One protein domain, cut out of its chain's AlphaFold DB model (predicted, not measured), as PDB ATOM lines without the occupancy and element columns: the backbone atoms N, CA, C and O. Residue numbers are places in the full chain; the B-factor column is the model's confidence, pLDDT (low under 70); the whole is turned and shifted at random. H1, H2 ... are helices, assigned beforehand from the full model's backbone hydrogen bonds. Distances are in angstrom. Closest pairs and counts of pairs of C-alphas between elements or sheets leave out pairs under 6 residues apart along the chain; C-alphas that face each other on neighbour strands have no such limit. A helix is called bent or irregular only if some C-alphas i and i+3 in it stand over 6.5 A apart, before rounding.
ATOM      1  N   ILE A  17     169.275 150.538 199.830       71.94
ATOM      2  CA  ILE A  17     168.170 150.273 198.898       71.94
ATOM      3  C   ILE A  17     168.369 148.954 198.128       71.94
ATOM      4  O   ILE A  17     167.498 148.088 198.233       71.94
ATOM      5  N   PRO A  18     169.480 148.722 197.400       74.56
ATOM      6  CA  PRO A  18     169.675 147.468 196.678       74.56
ATOM      7  C   PRO A  18     169.798 146.265 197.617       74.56
ATOM      8  O   PRO A  18     169.294 145.203 197.272       74.56
ATOM      9  N   ILE A  19     170.389 146.416 198.811       78.56
ATOM     10  CA  ILE A  19     170.474 145.330 199.808       78.56
ATOM     11  C   ILE A  19     169.081 144.897 200.267       78.56
ATOM     12  O   ILE A  19     168.815 143.704 200.387       78.56
ATOM     13  N   VAL A  20     168.186 145.852 200.510       72.88
ATOM     14  CA  VAL A  20     166.822 145.579 200.973       72.88
ATOM     15  C   VAL A  20     165.917 145.107 199.833       72.88
ATOM     16  O   VAL A  20     165.049 144.267 200.057       72.88
ATOM     17  N   MET A  21     166.146 145.569 198.602       75.06
ATOM     18  CA  MET A  21     165.430 145.079 197.422       75.06
ATOM     19  C   MET A  21     165.900 143.693 196.964       75.06
ATOM     20  O   MET A  21     165.111 142.945 196.387       75.06
ATOM     21  N   PHE A  22     167.157 143.329 197.231       80.69
ATOM     22  CA  PHE A  22     167.727 142.039 196.848       80.69
ATOM     23  C   PHE A  22     166.894 140.833 197.313       80.69
ATOM     24  O   PHE A  22     166.624 139.979 196.474       80.69
ATOM     25  N   PRO A  23     166.423 140.737 198.575       80.38
ATOM     26  CA  PRO A  23     165.548 139.646 198.998       80.38
ATOM     27  C   PRO A  23     164.122 139.755 198.442       80.38
ATOM     28  O   PRO A  23     163.462 138.730 198.300       80.38
ATOM     29  N   VAL A  24     163.634 140.950 198.079       82.56
ATOM     30  CA  VAL A  24     162.254 141.134 197.589       82.56
ATOM     31  C   VAL A  24     162.020 140.375 196.286       82.56
ATOM     32  O   VAL A  24     160.994 139.716 196.157       82.56
ATOM     33  N   ILE A  25     162.962 140.414 195.339       82.31
ATOM     34  CA  ILE A  25     162.785 139.768 194.027       82.31
ATOM     35  C   ILE A  25     162.670 138.233 194.154       82.31
ATOM     36  O   ILE A  25     161.678 137.680 193.673       82.31
ATOM     37  N   PRO A  26     163.595 137.516 194.828       84.50
ATOM     38  CA  PRO A  26     163.432 136.092 195.113       84.50
ATOM     39  C   PRO A  26     162.136 135.784 195.862       84.50
ATOM     40  O   PRO A  26     161.474 134.798 195.546       84.50
ATOM     41  N   LEU A  27     161.741 136.629 196.820       87.38
ATOM     42  CA  LEU A  27     160.497 136.428 197.560       87.38
ATOM     43  C   LEU A  27     159.269 136.581 196.674       87.38
ATOM     44  O   LEU A  27     158.376 135.754 196.782       87.38
ATOM     45  N   MET A  28     159.239 137.551 195.759       85.31
ATOM     46  CA  MET A  28     158.167 137.686 194.768       85.31
ATOM     47  C   MET A  28     158.053 136.435 193.891       85.31
ATOM     48  O   MET A  28     156.953 135.927 193.686       85.31
ATOM     49  N   ILE A  29     159.186 135.908 193.416       86.81
ATOM     50  CA  ILE A  29     159.227 134.692 192.587       86.81
ATOM     51  C   ILE A  29     158.699 133.481 193.371       86.81
ATOM     52  O   ILE A  29     157.959 132.660 192.830       86.81
ATOM     53  N   LEU A  30     159.059 133.375 194.652       89.31
ATOM     54  CA  LEU A  30     158.663 132.273 195.526       89.31
ATOM     55  C   LEU A  30     157.260 132.436 196.130       89.31
ATOM     56  O   LEU A  30     156.651 131.445 196.535       89.31
ATOM     57  N   ALA A  31     156.715 133.652 196.172       88.81
ATOM     58  CA  ALA A  31     155.451 133.941 196.837       88.81
ATOM     59  C   ALA A  31     154.282 133.209 196.170       88.81
ATOM     60  O   ALA A  31     153.443 132.638 196.865       88.81
ATOM     61  N   TYR A  32     154.228 133.152 194.837       90.69
ATOM     62  CA  TYR A  32     153.171 132.398 194.160       90.69
ATOM     63  C   TYR A  32     153.244 130.878 194.392       90.69
ATOM     64  O   TYR A  32     152.253 130.319 194.855       90.69
ATOM     65  N   PRO A  33     154.360 130.169 194.127       91.81
ATOM     66  CA  PRO A  33     154.397 128.719 194.317       91.81
ATOM     67  C   PRO A  33     154.208 128.290 195.779       91.81
ATOM     68  O   PRO A  33     153.700 127.196 196.012       91.81
ATOM     69  N   ILE A  34     154.591 129.127 196.752       91.50
ATOM     70  CA  ILE A  34     154.535 128.783 198.182       91.50
ATOM     71  C   ILE A  34     153.228 129.235 198.845       91.50
ATOM     72  O   ILE A  34     152.669 128.492 199.651       91.50
ATOM     73  N   LEU A  35     152.743 130.440 198.532       92.31
ATOM     74  CA  LEU A  35     151.526 131.011 199.119       92.31
ATOM     75  C   LEU A  35     150.376 130.987 198.116       92.31
ATOM     76  O   LEU A  35     149.342 130.384 198.389       92.31
ATOM     77  N   GLY A  36     150.574 131.605 196.950       89.50
ATOM     78  CA  GLY A  36     149.541 131.779 195.924       89.50
ATOM     79  C   GLY A  36     148.842 130.474 195.553       89.50
ATOM     80  O   GLY A  36     147.640 130.355 195.731       89.50
ATOM     81  N   ARG A  37     149.601 129.455 195.143       91.44
ATOM     82  CA  ARG A  37     149.062 128.147 194.752       91.44
ATOM     83  C   ARG A  37     148.281 127.464 195.878       91.44
ATOM     84  O   ARG A  37     147.258 126.853 195.611       91.44
ATOM     85  N   HIS A  38     148.761 127.564 197.117       93.69
ATOM     86  CA  HIS A  38     148.123 126.909 198.257       93.69
ATOM     87  C   HIS A  38     146.794 127.570 198.640       93.69
ATOM     88  O   HIS A  38     145.811 126.879 198.891       93.69
ATOM     89  N   PHE A  39     146.762 128.903 198.694       93.56
ATOM     90  CA  PHE A  39     145.576 129.640 199.130       93.56
ATOM     91  C   PHE A  39     144.571 129.882 197.998       93.56
ATOM     92  O   PHE A  39     143.374 129.884 198.271       93.56
ATOM     93  N   ASP A  40     145.006 129.985 196.737       92.56
ATOM     94  CA  ASP A  40     144.108 130.103 195.574       92.56
ATOM     95  C   ASP A  40     143.131 128.913 195.479       92.56
ATOM     96  O   ASP A  40     141.978 129.089 195.084       92.56
ATOM     97  N   GLU A  41     143.573 127.705 195.850       91.44
ATOM     98  CA  GLU A  41     142.745 126.487 195.857       91.44
ATOM     99  C   GLU A  41     141.647 126.520 196.931       91.44
ATOM    100  O   GLU A  41     140.630 125.842 196.800       91.44
ATOM    101  N   LYS A  42     141.823 127.336 197.973       91.69
ATOM    102  CA  LYS A  42     140.888 127.472 199.100       91.69
ATOM    103  C   LYS A  42     139.890 128.613 198.916       91.69
ATOM    104  O   LYS A  42     138.953 128.764 199.704       91.69
ATOM    105  N   VAL A  43     140.071 129.431 197.882       91.88
ATOM    106  CA  VAL A  43     139.158 130.523 197.542       91.88
ATOM    107  C   VAL A  43     137.962 129.972 196.769       91.88
ATOM    108  O   VAL A  43     138.079 129.589 195.605       91.88
ATOM    109  N   HIS A  44     136.791 129.987 197.410       88.56
ATOM    110  CA  HIS A  44     135.532 129.554 196.800       88.56
ATOM    111  C   HIS A  44     134.942 130.621 195.868       88.56
ATOM    112  O   HIS A  44     134.585 130.323 194.729       88.56
ATOM    113  N   ASN A  45     134.879 131.875 196.329       90.31
ATOM    114  CA  ASN A  45     134.312 132.992 195.575       90.31
ATOM    115  C   ASN A  45     135.434 133.914 195.099       90.31
ATOM    116  O   ASN A  45     136.169 134.461 195.912       90.31
ATOM    117  N   ARG A  46     135.566 134.111 193.785       89.19
ATOM    118  CA  ARG A  46     136.619 134.945 193.175       89.19
ATOM    119  C   ARG A  46     136.083 136.332 192.822       89.19
ATOM    120  O   ARG A  46     136.108 136.748 191.667       89.19
ATOM    121  N   GLU A  47     135.525 137.014 193.818       87.88
ATOM    122  CA  GLU A  47     134.876 138.318 193.627       87.88
ATOM    123  C   GLU A  47     135.867 139.489 193.699       87.88
ATOM    124  O   GLU A  47     135.591 140.565 193.166       87.88
ATOM    125  N   SER A  48     137.028 139.309 194.333       87.75
ATOM    126  CA  SER A  48     138.008 140.380 194.499       87.75
ATOM    127  C   SER A  48     138.708 140.768 193.177       87.75
ATOM    128  O   SER A  48     138.984 139.906 192.337       87.75
ATOM    129  N   PRO A  49     139.030 142.068 192.965       87.00
ATOM    130  CA  PRO A  49     139.604 142.580 191.708       87.00
ATOM    131  C   PRO A  49     140.927 141.930 191.276       87.00
ATOM    132  O   PRO A  49     141.255 141.888 190.091       87.00
ATOM    133  N   ASP A  50     141.689 141.406 192.228       88.12
ATOM    134  CA  ASP A  50     142.951 140.695 192.019       88.12
ATOM    135  C   ASP A  50     142.805 139.365 191.255       88.12
ATOM    136  O   ASP A  50     143.795 138.853 190.735       88.12
ATOM    137  N   PHE A  51     141.599 138.813 191.103       89.69
ATOM    138  CA  PHE A  51     141.348 137.705 190.170       89.69
ATOM    139  C   PHE A  51     141.125 138.161 188.721       89.69
ATOM    140  O   PHE A  51     141.308 137.368 187.799       89.69
ATOM    141  N   TRP A  52     140.791 139.435 188.499       89.00
ATOM    142  CA  TRP A  52     140.411 139.975 187.186       89.00
ATOM    143  C   TRP A  52     141.576 140.627 186.434       89.00
ATOM    144  O   TRP A  52     141.541 140.755 185.215       89.00
ATOM    145  N   ILE A  53     142.647 140.989 187.142       90.00
ATOM    146  CA  ILE A  53     143.855 141.617 186.577       90.00
ATOM    147  C   ILE A  53     144.874 140.604 186.006       90.00
ATOM    148  O   ILE A  53     146.047 140.925 185.804       90.00
ATOM    149  N   GLY A  54     144.444 139.364 185.749       88.75
ATOM    150  CA  GLY A  54     145.227 138.352 185.037       88.75
ATOM    151  C   GLY A  54     146.538 137.958 185.745       88.75
ATOM    152  O   GLY A  54     146.539 137.747 186.961       88.75
ATOM    153  N   PRO A  55     147.670 137.838 185.017       88.31
ATOM    154  CA  PRO A  55     148.950 137.398 185.583       88.31
ATOM    155  C   PRO A  55     149.458 138.263 186.740       88.31
ATOM    156  O   PRO A  55     150.040 137.738 187.682       88.31
ATOM    157  N   ILE A  56     149.209 139.575 186.709       88.19
ATOM    158  CA  ILE A  56     149.612 140.491 187.789       88.19
ATOM    159  C   ILE A  56     148.879 140.125 189.083       88.19
ATOM    160  O   ILE A  56     149.470 140.083 190.160       88.19
ATOM    161  N   GLY A  57     147.597 139.796 188.965       87.94
ATOM    162  CA  GLY A  57     146.782 139.323 190.074       87.94
ATOM    163  C   GLY A  57     147.328 138.048 190.682       87.94
ATOM    164  O   GLY A  57     147.594 137.978 191.879       87.94
ATOM    165  N   THR A  58     147.565 137.072 189.814       89.38
ATOM    166  CA  THR A  58     148.041 135.741 190.184       89.38
ATOM    167  C   THR A  58     149.424 135.757 190.813       89.38
ATOM    168  O   THR A  58     149.607 135.195 191.885       89.38
ATOM    169  N   PHE A  59     150.400 136.409 190.186       88.62
ATOM    170  CA  PHE A  59     151.794 136.296 190.610       88.62
ATOM    171  C   PHE A  59     152.230 137.372 191.608       88.62
ATOM    172  O   PHE A  59     153.258 137.199 192.256       88.62
ATOM    173  N   ILE A  60     151.477 138.469 191.742       87.38
ATOM    174  CA  ILE A  60     151.888 139.618 192.560       87.38
ATOM    175  C   ILE A  60     150.825 139.960 193.600       87.38
ATOM    176  O   ILE A  60     151.092 139.847 194.795       87.38
ATOM    177  N   ALA A  61     149.622 140.356 193.176       90.69
ATOM    178  CA  ALA A  61     148.634 140.927 194.096       90.69
ATOM    179  C   ALA A  61     148.148 139.914 195.145       90.69
ATOM    180  O   ALA A  61     148.195 140.207 196.341       90.69
ATOM    181  N   ARG A  62     147.746 138.709 194.718       93.25
ATOM    182  CA  ARG A  62     147.244 137.670 195.630       93.25
ATOM    183  C   ARG A  62     148.320 137.171 196.599       93.25
ATOM    184  O   ARG A  62     148.068 137.208 197.801       93.25
ATOM    185  N   PRO A  63     149.544 136.809 196.160       92.12
ATOM    186  CA  PRO A  63     150.590 136.379 197.085       92.12
ATOM    187  C   PRO A  63     150.990 137.447 198.113       92.12
ATOM    188  O   PRO A  63     151.256 137.109 199.265       92.12
ATOM    189  N   VAL A  64     151.002 138.732 197.727       91.44
ATOM    190  CA  VAL A  64     151.221 139.847 198.668       91.44
ATOM    191  C   VAL A  64     150.080 139.935 199.680       91.44
ATOM    192  O   VAL A  64     150.339 140.042 200.879       91.44
ATOM    193  N   GLY A  65     148.829 139.844 199.216       92.38
ATOM    194  CA  GLY A  65     147.649 139.816 200.080       92.38
ATOM    195  C   GLY A  65     147.698 138.668 201.090       92.38
ATOM    196  O   GLY A  65     147.561 138.903 202.285       92.38
ATOM    197  N   TYR A  66     147.990 137.447 200.639       94.69
ATOM    198  CA  TYR A  66     148.091 136.268 201.505       94.69
ATOM    199  C   TYR A  66     149.191 136.404 202.551       94.69
ATOM    200  O   TYR A  66     148.935 136.177 203.733       94.69
ATOM    201  N   ALA A  67     150.388 136.842 202.150       94.00
ATOM    202  CA  ALA A  67     151.474 137.093 203.093       94.00
ATOM    203  C   ALA A  67     151.058 138.111 204.168       94.00
ATOM    204  O   ALA A  67     151.317 137.914 205.357       94.00
ATOM    205  N   PHE A  68     150.361 139.174 203.766       94.19
ATOM    206  CA  PHE A  68     149.849 140.177 204.690       94.19
ATOM    207  C   PHE A  68     148.780 139.614 205.638       94.19
ATOM    208  O   PHE A  68     148.856 139.852 206.843       94.19
ATOM    209  N   TYR A  69     147.819 138.833 205.134       94.62
ATOM    210  CA  TYR A  69     146.764 138.235 205.959       94.62
ATOM    211  C   TYR A  69     147.315 137.256 206.998       94.62
ATOM    212  O   TYR A  69     146.842 137.257 208.135       94.62
ATOM    213  N   ILE A  70     148.363 136.498 206.654       94.50
ATOM    214  CA  ILE A  70     149.084 135.618 207.587       94.50
ATOM    215  C   ILE A  70     149.763 136.431 208.697       94.50
ATOM    216  O   ILE A  70     149.628 136.106 209.877       94.50
ATOM    217  N   VAL A  71     150.497 137.488 208.331       94.75
ATOM    218  CA  VAL A  71     151.281 138.301 209.279       94.75
ATOM    219  C   VAL A  71     150.380 139.090 210.227       94.75
ATOM    220  O   VAL A  71     150.608 139.099 211.436       94.75
ATOM    221  N   VAL A  72     149.345 139.738 209.689       91.81
ATOM    222  CA  VAL A  72     148.426 140.578 210.471       91.81
ATOM    223  C   VAL A  72     147.405 139.748 211.240       91.81
ATOM    224  O   VAL A  72     146.865 140.235 212.233       91.81
ATOM    225  N   ASN A  73     147.181 138.495 210.833       91.81
ATOM    226  CA  ASN A  73     146.162 137.620 211.401       91.81
ATOM    227  C   ASN A  73     144.789 138.306 211.402       91.81
ATOM    228  O   ASN A  73     144.239 138.645 212.454       91.81
ATOM    229  N   VAL A  74     144.306 138.616 210.199       87.69
ATOM    230  CA  VAL A  74     143.105 139.435 210.005       87.69
ATOM    231  C   VAL A  74     141.879 138.735 210.587       87.69
ATOM    232  O   VAL A  74     141.506 137.648 210.167       87.69
ATOM    233  N   ASP A  75     141.222 139.415 211.522       90.38
ATOM    234  CA  ASP A  75     139.896 139.056 212.019       90.38
ATOM    235  C   ASP A  75     138.841 139.651 211.073       90.38
ATOM    236  O   ASP A  75     138.519 140.847 211.134       90.38
ATOM    237  N   TRP A  76     138.373 138.821 210.140       89.69
ATOM    238  CA  TRP A  76     137.457 139.211 209.069       89.69
ATOM    239  C   TRP A  76     136.095 139.671 209.591       89.69
ATOM    240  O   TRP A  76     135.579 140.684 209.114       89.69
ATOM    241  N   ASP A  77     135.562 139.012 210.622       89.25
ATOM    242  CA  ASP A  77     134.284 139.376 211.243       89.25
ATOM    243  C   ASP A  77     134.366 140.764 211.879       89.25
ATOM    244  O   ASP A  77     133.499 141.628 211.689       89.25
ATOM    245  N   LYS A  78     135.460 141.031 212.597       90.31
ATOM    246  CA  LYS A  78     135.710 142.343 213.195       90.31
ATOM    247  C   LYS A  78     135.943 143.420 212.141       90.31
ATOM    248  O   LYS A  78     135.521 144.565 212.351       90.31
ATOM    249  N   LEU A  79     136.615 143.090 211.038       88.12
ATOM    250  CA  LEU A  79     136.825 143.998 209.911       88.12
ATOM    251  C   LEU A  79     135.482 144.373 209.271       88.12
ATOM    252  O   LEU A  79     135.183 145.560 209.119       88.12
ATOM    253  N   GLU A  80     134.645 143.379 208.979       88.25
ATOM    254  CA  GLU A  80     133.338 143.577 208.362       88.25
ATOM    255  C   GLU A  80     132.388 144.358 209.278       88.25
ATOM    256  O   GLU A  80     131.774 145.340 208.855       88.25
ATOM    257  N   ALA A  81     132.331 144.009 210.566       88.94
ATOM    258  CA  ALA A  81     131.514 144.713 211.552       88.94
ATOM    259  C   ALA A  81     131.947 146.176 211.751       88.94
ATOM    260  O   ALA A  81     131.132 147.039 212.093       88.94
ATOM    261  N   ARG A  82     133.235 146.497 211.582       87.94
ATOM    262  CA  ARG A  82     133.718 147.889 211.605       87.94
ATOM    263  C   ARG A  82     133.355 148.636 210.328       87.94
ATOM    264  O   ARG A  82     132.946 149.792 210.416       87.94
ATOM    265  N   ALA A  83     133.488 147.996 209.171       86.62
ATOM    266  CA  ALA A  83     133.179 148.615 207.891       86.62
ATOM    267  C   ALA A  83     131.680 148.914 207.746       86.62
ATOM    268  O   ALA A  83     131.326 150.053 207.444       86.62
ATOM    269  N   ARG A  84     130.806 147.960 208.102       86.25
ATOM    270  CA  ARG A  84     129.345 148.158 208.133       86.25
ATOM    271  C   ARG A  84     128.917 149.272 209.091       86.25
ATOM    272  O   ARG A  84     127.991 150.011 208.791       86.25
ATOM    273  N   ARG A  85     129.601 149.434 210.232       87.50
ATOM    274  CA  ARG A  85     129.330 150.545 211.167       87.50
ATOM    275  C   ARG A  85     129.716 151.914 210.611       87.50
ATOM    276  O   ARG A  85     129.076 152.894 210.966       87.50
ATOM    277  N   ARG A  86     130.777 151.997 209.802       84.56
ATOM    278  CA  ARG A  86     131.244 153.269 209.225       84.56
ATOM    279  C   ARG A  86     130.449 153.681 207.993       84.56
ATOM    280  O   ARG A  86     130.159 154.859 207.863       84.56
ATOM    281  N   ASN A  87     130.115 152.729 207.125       83.88
ATOM    282  CA  ASN A  87     129.297 152.945 205.936       83.88
ATOM    283  C   ASN A  87     128.286 151.795 205.805       83.88
ATOM    284  O   ASN A  87     128.616 150.761 205.216       83.88
ATOM    285  N   PRO A  88     127.072 151.945 206.360       78.75
ATOM    286  CA  PRO A  88     126.056 150.894 206.314       78.75
ATOM    287  C   PRO A  88     125.574 150.604 204.887       78.75
ATOM    288  O   PRO A  88     125.337 149.445 204.556       78.75
ATOM    289  N   ASP A  89     125.516 151.627 204.029       81.88
ATOM    290  CA  ASP A  89     125.016 151.505 202.652       81.88
ATOM    291  C   ASP A  89     126.084 151.027 201.655       81.88
ATOM    292  O   ASP A  89     125.766 150.500 200.590       81.88
ATOM    293  N   HIS A  90     127.369 151.190 201.987       80.69
ATOM    294  CA  HIS A  90     128.475 150.795 201.118       80.69
ATOM    295  C   HIS A  90     129.629 150.217 201.931       80.69
ATOM    296  O   HIS A  90     130.457 150.947 202.473       80.69
ATOM    297  N   ASN A  91     129.704 148.888 201.998       81.50
ATOM    298  CA  ASN A  91     130.777 148.196 202.698       81.50
ATOM    299  C   ASN A  91     131.987 147.977 201.760       81.50
ATOM    300  O   ASN A  91     131.952 147.051 200.943       81.50
ATOM    301  N   PRO A  92     133.082 148.756 201.894       79.69
ATOM    302  CA  PRO A  92     134.222 148.688 200.978       79.69
ATOM    303  C   PRO A  92     135.023 147.384 201.091       79.69
ATOM    304  O   PRO A  92     135.799 147.070 200.195       79.69
ATOM    305  N   VAL A  93     134.854 146.616 202.176       87.12
ATOM    306  CA  VAL A  93     135.559 145.338 202.369       87.12
ATOM    307  C   VAL A  93     134.696 144.125 202.032       87.12
ATOM    308  O   VAL A  93     135.205 143.016 202.092       87.12
ATOM    309  N   ALA A  94     133.427 144.303 201.641       87.00
ATOM    310  CA  ALA A  94     132.502 143.188 201.408       87.00
ATOM    311  C   ALA A  94     132.993 142.202 200.336       87.00
ATOM    312  O   ALA A  94     132.885 140.994 200.510       87.00
ATOM    313  N   LEU A  95     133.562 142.704 199.235       89.00
ATOM    314  CA  LEU A  95     134.136 141.849 198.186       89.00
ATOM    315  C   LEU A  95     135.338 141.054 198.712       89.00
ATOM    316  O   LEU A  95     135.506 139.877 198.396       89.00
ATOM    317  N   LEU A  96     136.157 141.693 199.549       88.62
ATOM    318  CA  LEU A  96     137.336 141.085 200.155       88.62
ATOM    319  C   LEU A  96     136.933 140.002 201.169       88.62
ATOM    320  O   LEU A  96     137.483 138.906 201.130       88.62
ATOM    321  N   THR A  97     135.939 140.271 202.023       89.69
ATOM    322  CA  THR A  97     135.454 139.316 203.034       89.69
ATOM    323  C   THR A  97     134.709 138.144 202.401       89.69
ATOM    324  O   THR A  97     134.882 137.016 202.845       89.69
ATOM    325  N   ARG A  98     133.966 138.340 201.308       90.25
ATOM    326  CA  ARG A  98     133.359 137.219 200.562       90.25
ATOM    327  C   ARG A  98     134.374 136.312 199.878       90.25
ATOM    328  O   ARG A  98     134.112 135.123 199.725       90.25
ATOM    329  N   THR A  99     135.493 136.885 199.436       91.06
ATOM    330  CA  THR A  99     136.540 136.149 198.718       91.06
ATOM    331  C   THR A  99     137.486 135.430 199.681       91.06
ATOM    332  O   THR A  99     137.861 134.285 199.440       91.06
ATOM    333  N   TYR A 100     137.868 136.085 200.778       92.56
ATOM    334  CA  TYR A 100     138.938 135.626 201.670       92.56
ATOM    335  C   TYR A 100     138.495 135.377 203.112       92.56
ATOM    336  O   TYR A 100     139.224 134.745 203.871       92.56
ATOM    337  N   GLY A 101     137.320 135.863 203.507       88.88
ATOM    338  CA  GLY A 101     136.899 135.913 204.906       88.88
ATOM    339  C   GLY A 101     136.606 134.561 205.543       88.88
ATOM    340  O   GLY A 101     136.607 134.456 206.764       88.88
ATOM    341  N   HIS A 102     136.399 133.519 204.737       89.94
ATOM    342  CA  HIS A 102     136.201 132.150 205.217       89.94
ATOM    343  C   HIS A 102     137.510 131.394 205.484       89.94
ATOM    344  O   HIS A 102     137.453 130.250 205.924       89.94
ATOM    345  N   ILE A 103     138.672 131.991 205.191       91.06
ATOM    346  CA  ILE A 103     139.984 131.342 205.305       91.06
ATOM    347  C   ILE A 103     140.703 131.845 206.560       91.06
ATOM    348  O   ILE A 103     140.992 133.039 206.692       91.06
ATOM    349  N   ASP A 104     141.075 130.919 207.447       91.12
ATOM    350  CA  ASP A 104     142.036 131.191 208.521       91.12
ATOM    351  C   ASP A 104     143.467 131.077 207.978       91.12
ATOM    352  O   ASP A 104     144.136 130.050 208.097       91.12
ATOM    353  N   PHE A 105     143.947 132.153 207.352       91.50
ATOM    354  CA  PHE A 105     145.257 132.172 206.696       91.50
ATOM    355  C   PHE A 105     146.409 131.785 207.626       91.50
ATOM    356  O   PHE A 105     147.347 131.117 207.192       91.50
ATOM    357  N   ARG A 106     146.369 132.214 208.893       90.19
ATOM    358  CA  ARG A 106     147.456 131.948 209.839       90.19
ATOM    359  C   ARG A 106     147.384 130.530 210.389       90.19
ATOM    360  O   ARG A 106     148.436 129.911 210.523       90.19
ATOM    361  N   GLY A 107     146.186 130.036 210.700       90.56
ATOM    362  CA  GLY A 107     145.986 128.663 211.165       90.56
ATOM    363  C   GLY A 107     146.284 127.620 210.088       90.56
ATOM    364  O   GLY A 107     146.775 126.535 210.392       90.56
ATOM    365  N   GLU A 108     146.048 127.955 208.822       92.12
ATOM    366  CA  GLU A 108     146.283 127.051 207.699       92.12
ATOM    367  C   GLU A 108     147.710 127.092 207.136       92.12
ATOM    368  O   GLU A 108     148.109 126.176 206.411       92.12
ATOM    369  N   ALA A 109     148.481 128.137 207.442       92.69
ATOM    370  CA  ALA A 109     149.850 128.272 206.970       92.69
ATOM    371  C   ALA A 109     150.809 127.350 207.739       92.69
ATOM    372  O   ALA A 109     150.845 127.328 208.968       92.69
ATOM    373  N   ASN A 110     151.680 126.649 207.015       94.12
ATOM    374  CA  ASN A 110     152.780 125.906 207.627       94.12
ATOM    375  C   ASN A 110     153.916 126.859 208.065       94.12
ATOM    376  O   ASN A 110     154.040 127.978 207.560       94.12
ATOM    377  N   THR A 111     154.817 126.408 208.939       92.62
ATOM    378  CA  THR A 111     155.931 127.201 209.499       92.62
ATOM    379  C   THR A 111     156.767 127.907 208.427       92.62
ATOM    380  O   THR A 111     157.145 129.066 208.598       92.62
ATOM    381  N   LEU A 112     157.016 127.245 207.292       92.00
ATOM    382  CA  LEU A 112     157.738 127.834 206.158       92.00
ATOM    383  C   LEU A 112     156.962 128.995 205.513       92.00
ATOM    384  O   LEU A 112     157.544 130.040 205.231       92.00
ATOM    385  N   GLN A 113     155.651 128.837 205.313       93.62
ATOM    386  CA  GLN A 113     154.787 129.881 204.754       93.62
ATOM    387  C   GLN A 113     154.685 131.075 205.707       93.62
ATOM    388  O   GLN A 113     154.737 132.217 205.255       93.62
ATOM    389  N   ILE A 114     154.622 130.828 207.018       93.81
ATOM    390  CA  ILE A 114     154.639 131.877 208.044       93.81
ATOM    391  C   ILE A 114     155.964 132.646 208.002       93.81
ATOM    392  O   ILE A 114     155.955 133.873 207.900       93.81
ATOM    393  N   GLY A 115     157.100 131.942 208.040       92.19
ATOM    394  CA  GLY A 115     158.425 132.566 208.003       92.19
ATOM    395  C   GLY A 115     158.648 133.387 206.731       92.19
ATOM    396  O   GLY A 115     159.097 134.531 206.803       92.19
ATOM    397  N   LEU A 116     158.259 132.840 205.576       91.75
ATOM    398  CA  LEU A 116     158.340 133.539 204.296       91.75
ATOM    399  C   LEU A 116     157.430 134.769 204.260       91.75
ATOM    400  O   LEU A 116     157.862 135.816 203.790       91.75
ATOM    401  N   SER A 117     156.210 134.674 204.792       93.38
ATOM    402  CA  SER A 117     155.269 135.801 204.840       93.38
ATOM    403  C   SER A 117     155.812 136.956 205.678       93.38
ATOM    404  O   SER A 117     155.787 138.101 205.232       93.38
ATOM    405  N   TRP A 118     156.377 136.662 206.853       93.56
ATOM    406  CA  TRP A 118     157.034 137.666 207.692       93.56
ATOM    407  C   TRP A 118     158.205 138.328 206.981       93.56
ATOM    408  O   TRP A 118     158.267 139.556 206.908       93.56
ATOM    409  N   LEU A 119     159.113 137.525 206.427       91.19
ATOM    410  CA  LEU A 119     160.282 138.034 205.719       91.19
ATOM    411  C   LEU A 119     159.869 138.888 204.508       91.19
ATOM    412  O   LEU A 119     160.462 139.938 204.261       91.19
ATOM    413  N   TYR A 120     158.818 138.484 203.793       90.31
ATOM    414  CA  TYR A 120     158.306 139.192 202.626       90.31
ATOM    415  C   TYR A 120     157.649 140.527 202.983       90.31
ATOM    416  O   TYR A 120     158.029 141.557 202.423       90.31
ATOM    417  N   VAL A 121     156.739 140.548 203.963       91.44
ATOM    418  CA  VAL A 121     156.075 141.782 204.415       91.44
ATOM    419  C   VAL A 121     157.081 142.760 205.026       91.44
ATOM    420  O   VAL A 121     157.012 143.957 204.739       91.44
ATOM    421  N   LEU A 122     158.051 142.276 205.811       91.19
ATOM    422  CA  LEU A 122     159.116 143.115 206.371       91.19
ATOM    423  C   LEU A 122     159.998 143.722 205.273       91.19
ATOM    424  O   LEU A 122     160.238 144.927 205.289       91.19
ATOM    425  N   SER A 123     160.432 142.918 204.298       89.00
ATOM    426  CA  SER A 123     161.282 143.395 203.194       89.00
ATOM    427  C   SER A 123     160.561 144.427 202.324       89.00
ATOM    428  O   SER A 123     161.138 145.461 201.978       89.00
ATOM    429  N   LEU A 124     159.281 144.193 202.012       88.38
ATOM    430  CA  LEU A 124     158.442 145.150 201.284       88.38
ATOM    431  C   LEU A 124     158.258 146.452 202.068       88.38
ATOM    432  O   LEU A 124     158.458 147.531 201.515       88.38
ATOM    433  N   SER A 125     157.937 146.362 203.360       88.62
ATOM    434  CA  SER A 125     157.745 147.540 204.218       88.62
ATOM    435  C   SER A 125     159.021 148.376 204.321       88.62
ATOM    436  O   SER A 125     158.973 149.601 204.208       88.62
ATOM    437  N   LEU A 126     160.174 147.718 204.474       88.56
ATOM    438  CA  LEU A 126     161.474 148.377 204.537       88.56
ATOM    439  C   LEU A 126     161.839 149.026 203.193       88.56
ATOM    440  O   LEU A 126     162.338 150.148 203.173       88.56
ATOM    441  N   THR A 127     161.528 148.368 202.072       84.94
ATOM    442  CA  THR A 127     161.734 148.928 200.727       84.94
ATOM    443  C   THR A 127     160.891 150.183 200.519       84.94
ATOM    444  O   THR A 127     161.415 151.196 200.067       84.94
ATOM    445  N   VAL A 128     159.603 150.147 200.880       85.25
ATOM    446  CA  VAL A 128     158.703 151.306 200.766       85.25
ATOM    447  C   VAL A 128     159.196 152.463 201.632       85.25
ATOM    448  O   VAL A 128     159.248 153.595 201.157       85.25
ATOM    449  N   LEU A 129     159.615 152.188 202.870       86.75
ATOM    450  CA  LEU A 129     160.157 153.206 203.768       86.75
ATOM    451  C   LEU A 129     161.423 153.857 203.190       86.75
ATOM    452  O   LEU A 129     161.527 155.080 203.161       86.75
ATOM    453  N   LEU A 130     162.368 153.055 202.696       83.81
ATOM    454  CA  LEU A 130     163.611 153.565 202.115       83.81
ATOM    455  C   LEU A 130     163.374 154.333 200.815       83.81
ATOM    456  O   LEU A 130     163.974 155.388 200.618       83.81
ATOM    457  N   ALA A 131     162.476 153.847 199.957       81.69
ATOM    458  CA  ALA A 131     162.082 154.543 198.738       81.69
ATOM    459  C   ALA A 131     161.423 155.892 199.053       81.69
ATOM    460  O   ALA A 131     161.733 156.890 198.404       81.69
ATOM    461  N   PHE A 132     160.566 155.944 200.078       83.62
ATOM    462  CA  PHE A 132     159.947 157.182 200.543       83.62
ATOM    463  C   PHE A 132     160.987 158.178 201.064       83.62
ATOM    464  O   PHE A 132     160.989 159.333 200.638       83.62
ATOM    465  N   ILE A 133     161.907 157.728 201.924       82.56
ATOM    466  CA  ILE A 133     163.003 158.562 202.439       82.56
ATOM    467  C   ILE A 133     163.845 159.097 201.277       82.56
ATOM    468  O   ILE A 133     164.098 160.296 201.218       82.56
ATOM    469  N   HIS A 134     164.229 158.240 200.326       76.44
ATOM    470  CA  HIS A 134     165.024 158.633 199.164       76.44
ATOM    471  C   HIS A 134     164.297 159.646 198.267       76.44
ATOM    472  O   HIS A 134     164.895 160.635 197.847       76.44
ATOM    473  N   ALA A 135     163.007 159.434 197.994       76.88
ATOM    474  CA  ALA A 135     162.206 160.351 197.192       76.88
ATOM    475  C   ALA A 135     162.058 161.719 197.872       76.88
ATOM    476  O   ALA A 135     162.282 162.744 197.234       76.88
ATOM    477  N   PHE A 136     161.744 161.745 199.169       78.31
ATOM    478  CA  PHE A 136     161.677 162.986 199.943       78.31
ATOM    479  C   PHE A 136     163.014 163.736 199.900       78.31
ATOM    480  O   PHE A 136     163.065 164.925 199.603       78.31
ATOM    481  N   CYS A 137     164.102 162.999 200.096       74.19
ATOM    482  CA  CYS A 137     165.460 163.513 200.036       74.19
ATOM    483  C   CYS A 137     165.860 164.138 198.696       74.19
ATOM    484  O   CYS A 137     166.685 165.039 198.681       74.19
ATOM    485  N   LYS A 138     165.339 163.625 197.578       71.31
ATOM    486  CA  LYS A 138     165.732 164.060 196.230       71.31
ATOM    487  C   LYS A 138     164.825 165.145 195.654       71.31
ATOM    488  O   LYS A 138     165.263 165.919 194.809       71.31
ATOM    489  N   TYR A 139     163.544 165.121 196.018       73.25
ATOM    490  CA  TYR A 139     162.519 165.943 195.374       73.25
ATOM    491  C   TYR A 139     161.937 167.032 196.281       73.25
ATOM    492  O   TYR A 139     161.213 167.886 195.776       73.25
ATOM    493  N   VAL A 140     162.202 166.998 197.592       70.38
ATOM    494  CA  VAL A 140     161.639 167.961 198.558       70.38
ATOM    495  C   VAL A 140     162.718 168.775 199.272       70.38
ATOM    496  O   VAL A 140     162.516 169.971 199.480       70.38
ATOM    497  N   LEU A 141     163.826 168.137 199.658       56.91
ATOM    498  CA  LEU A 141     165.020 168.782 200.223       56.91
ATOM    499  C   LEU A 141     165.975 169.237 199.114       56.91
ATOM    500  O   LEU A 141     166.604 170.299 199.316       56.91
TER     501      LEU A 141
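What this domain is: This is residues 17 to 141 of the 141 residues of an uncharacterized protein of Halomonas sp. 22501_18_FS (UniProt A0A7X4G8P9). The helices make a wide, open V: the long H6 and the first arm of the bent H1 form one side, H3 and H4, side by side and running opposite ways, form the other, and H2 crosses the base. The second arm of H1 and the small H5 complete the base, and residues 85 to 90 and 135 to 141 stick out at the tips. The printed part has 125 residues with six named helices, H1 to H6 in order, and no named strand; its class is all helix. It is only just compact, close to loose, with a radius of gyration of the C-alphas of 16.2 A and spans of 44 by 35 by 27 A.

Where its parts are: Start at C-alpha 111, (155.931, 127.201, 209.499); from there H6, residues 111 to 139, runs 41.8 A to C-alpha 139 at (162.519, 165.943, 195.374). Go back to C-alpha 17 at (168.170, 150.273, 198.898), where H1, residues 17 to 40, begins. By its hydrogen bonds H1 was assigned as one helix, but it is bent, with C-alphas 29 and 32 6.7 A apart: arm H1a, residues 17 to 29, is 19.0 A long, and arm H1b, residues 32 to 40, is 9.5 A. H2, residues 54 to 72, covers 25.7 A; it is only just irregular, with C-alphas 59 and 62 6.9 A apart, and has a kink of 31 degrees near residue 61. Then come H3, residues 76 to 86, 15.4 A; H4, residues 94 to 100, 9.9 A; and H5, residues 105 to 108, 5.3 A.

How they stand to each other: Look first at the hub, H2. With residues 64 to 71 alone it touches H6, about perpendicular at 76 degrees; the closest C-alphas, of Ala 67 and Ser 117, are 4.4 A apart. H1b touches H2, about perpendicular at 83 degrees, closest at the C-alphas of Gly 36 and Pro 63, 4.9 A. H5 touches H2, with the C-alphas of Arg 106 and Ile 70 closest at 4.6 A. H1a touches H6 at a steep tilt of 40 degrees, opposite ways; the C-alphas of Val 20 and Thr 127 are closest, 6.1 A. H3 and H4 form a helical hairpin at a shallow tilt of 6 degrees; they only just touch, with 3 pairs of C-alphas within 8 A, Trp 76 and Thr 97 closest at 6.4 A. Both are apart from H6. In H3, H4 and H6 every O i to N i+4 pair is within hydrogen-bond range; the counts are 6 of 9 in H1a, 3 of 5 in H1b and 13 of 15 in H2, and H5 is too short for such a pair.

The domain as a whole: The C-alphas farthest apart, of His 44 and Leu 141, are 49.2 A apart. The printed part has no cut, and the link from H1 to H2, residues 41 to 53, is long. The mean pLDDT of the printed part is 87.4, and residue 141, the chain's last, is under 70.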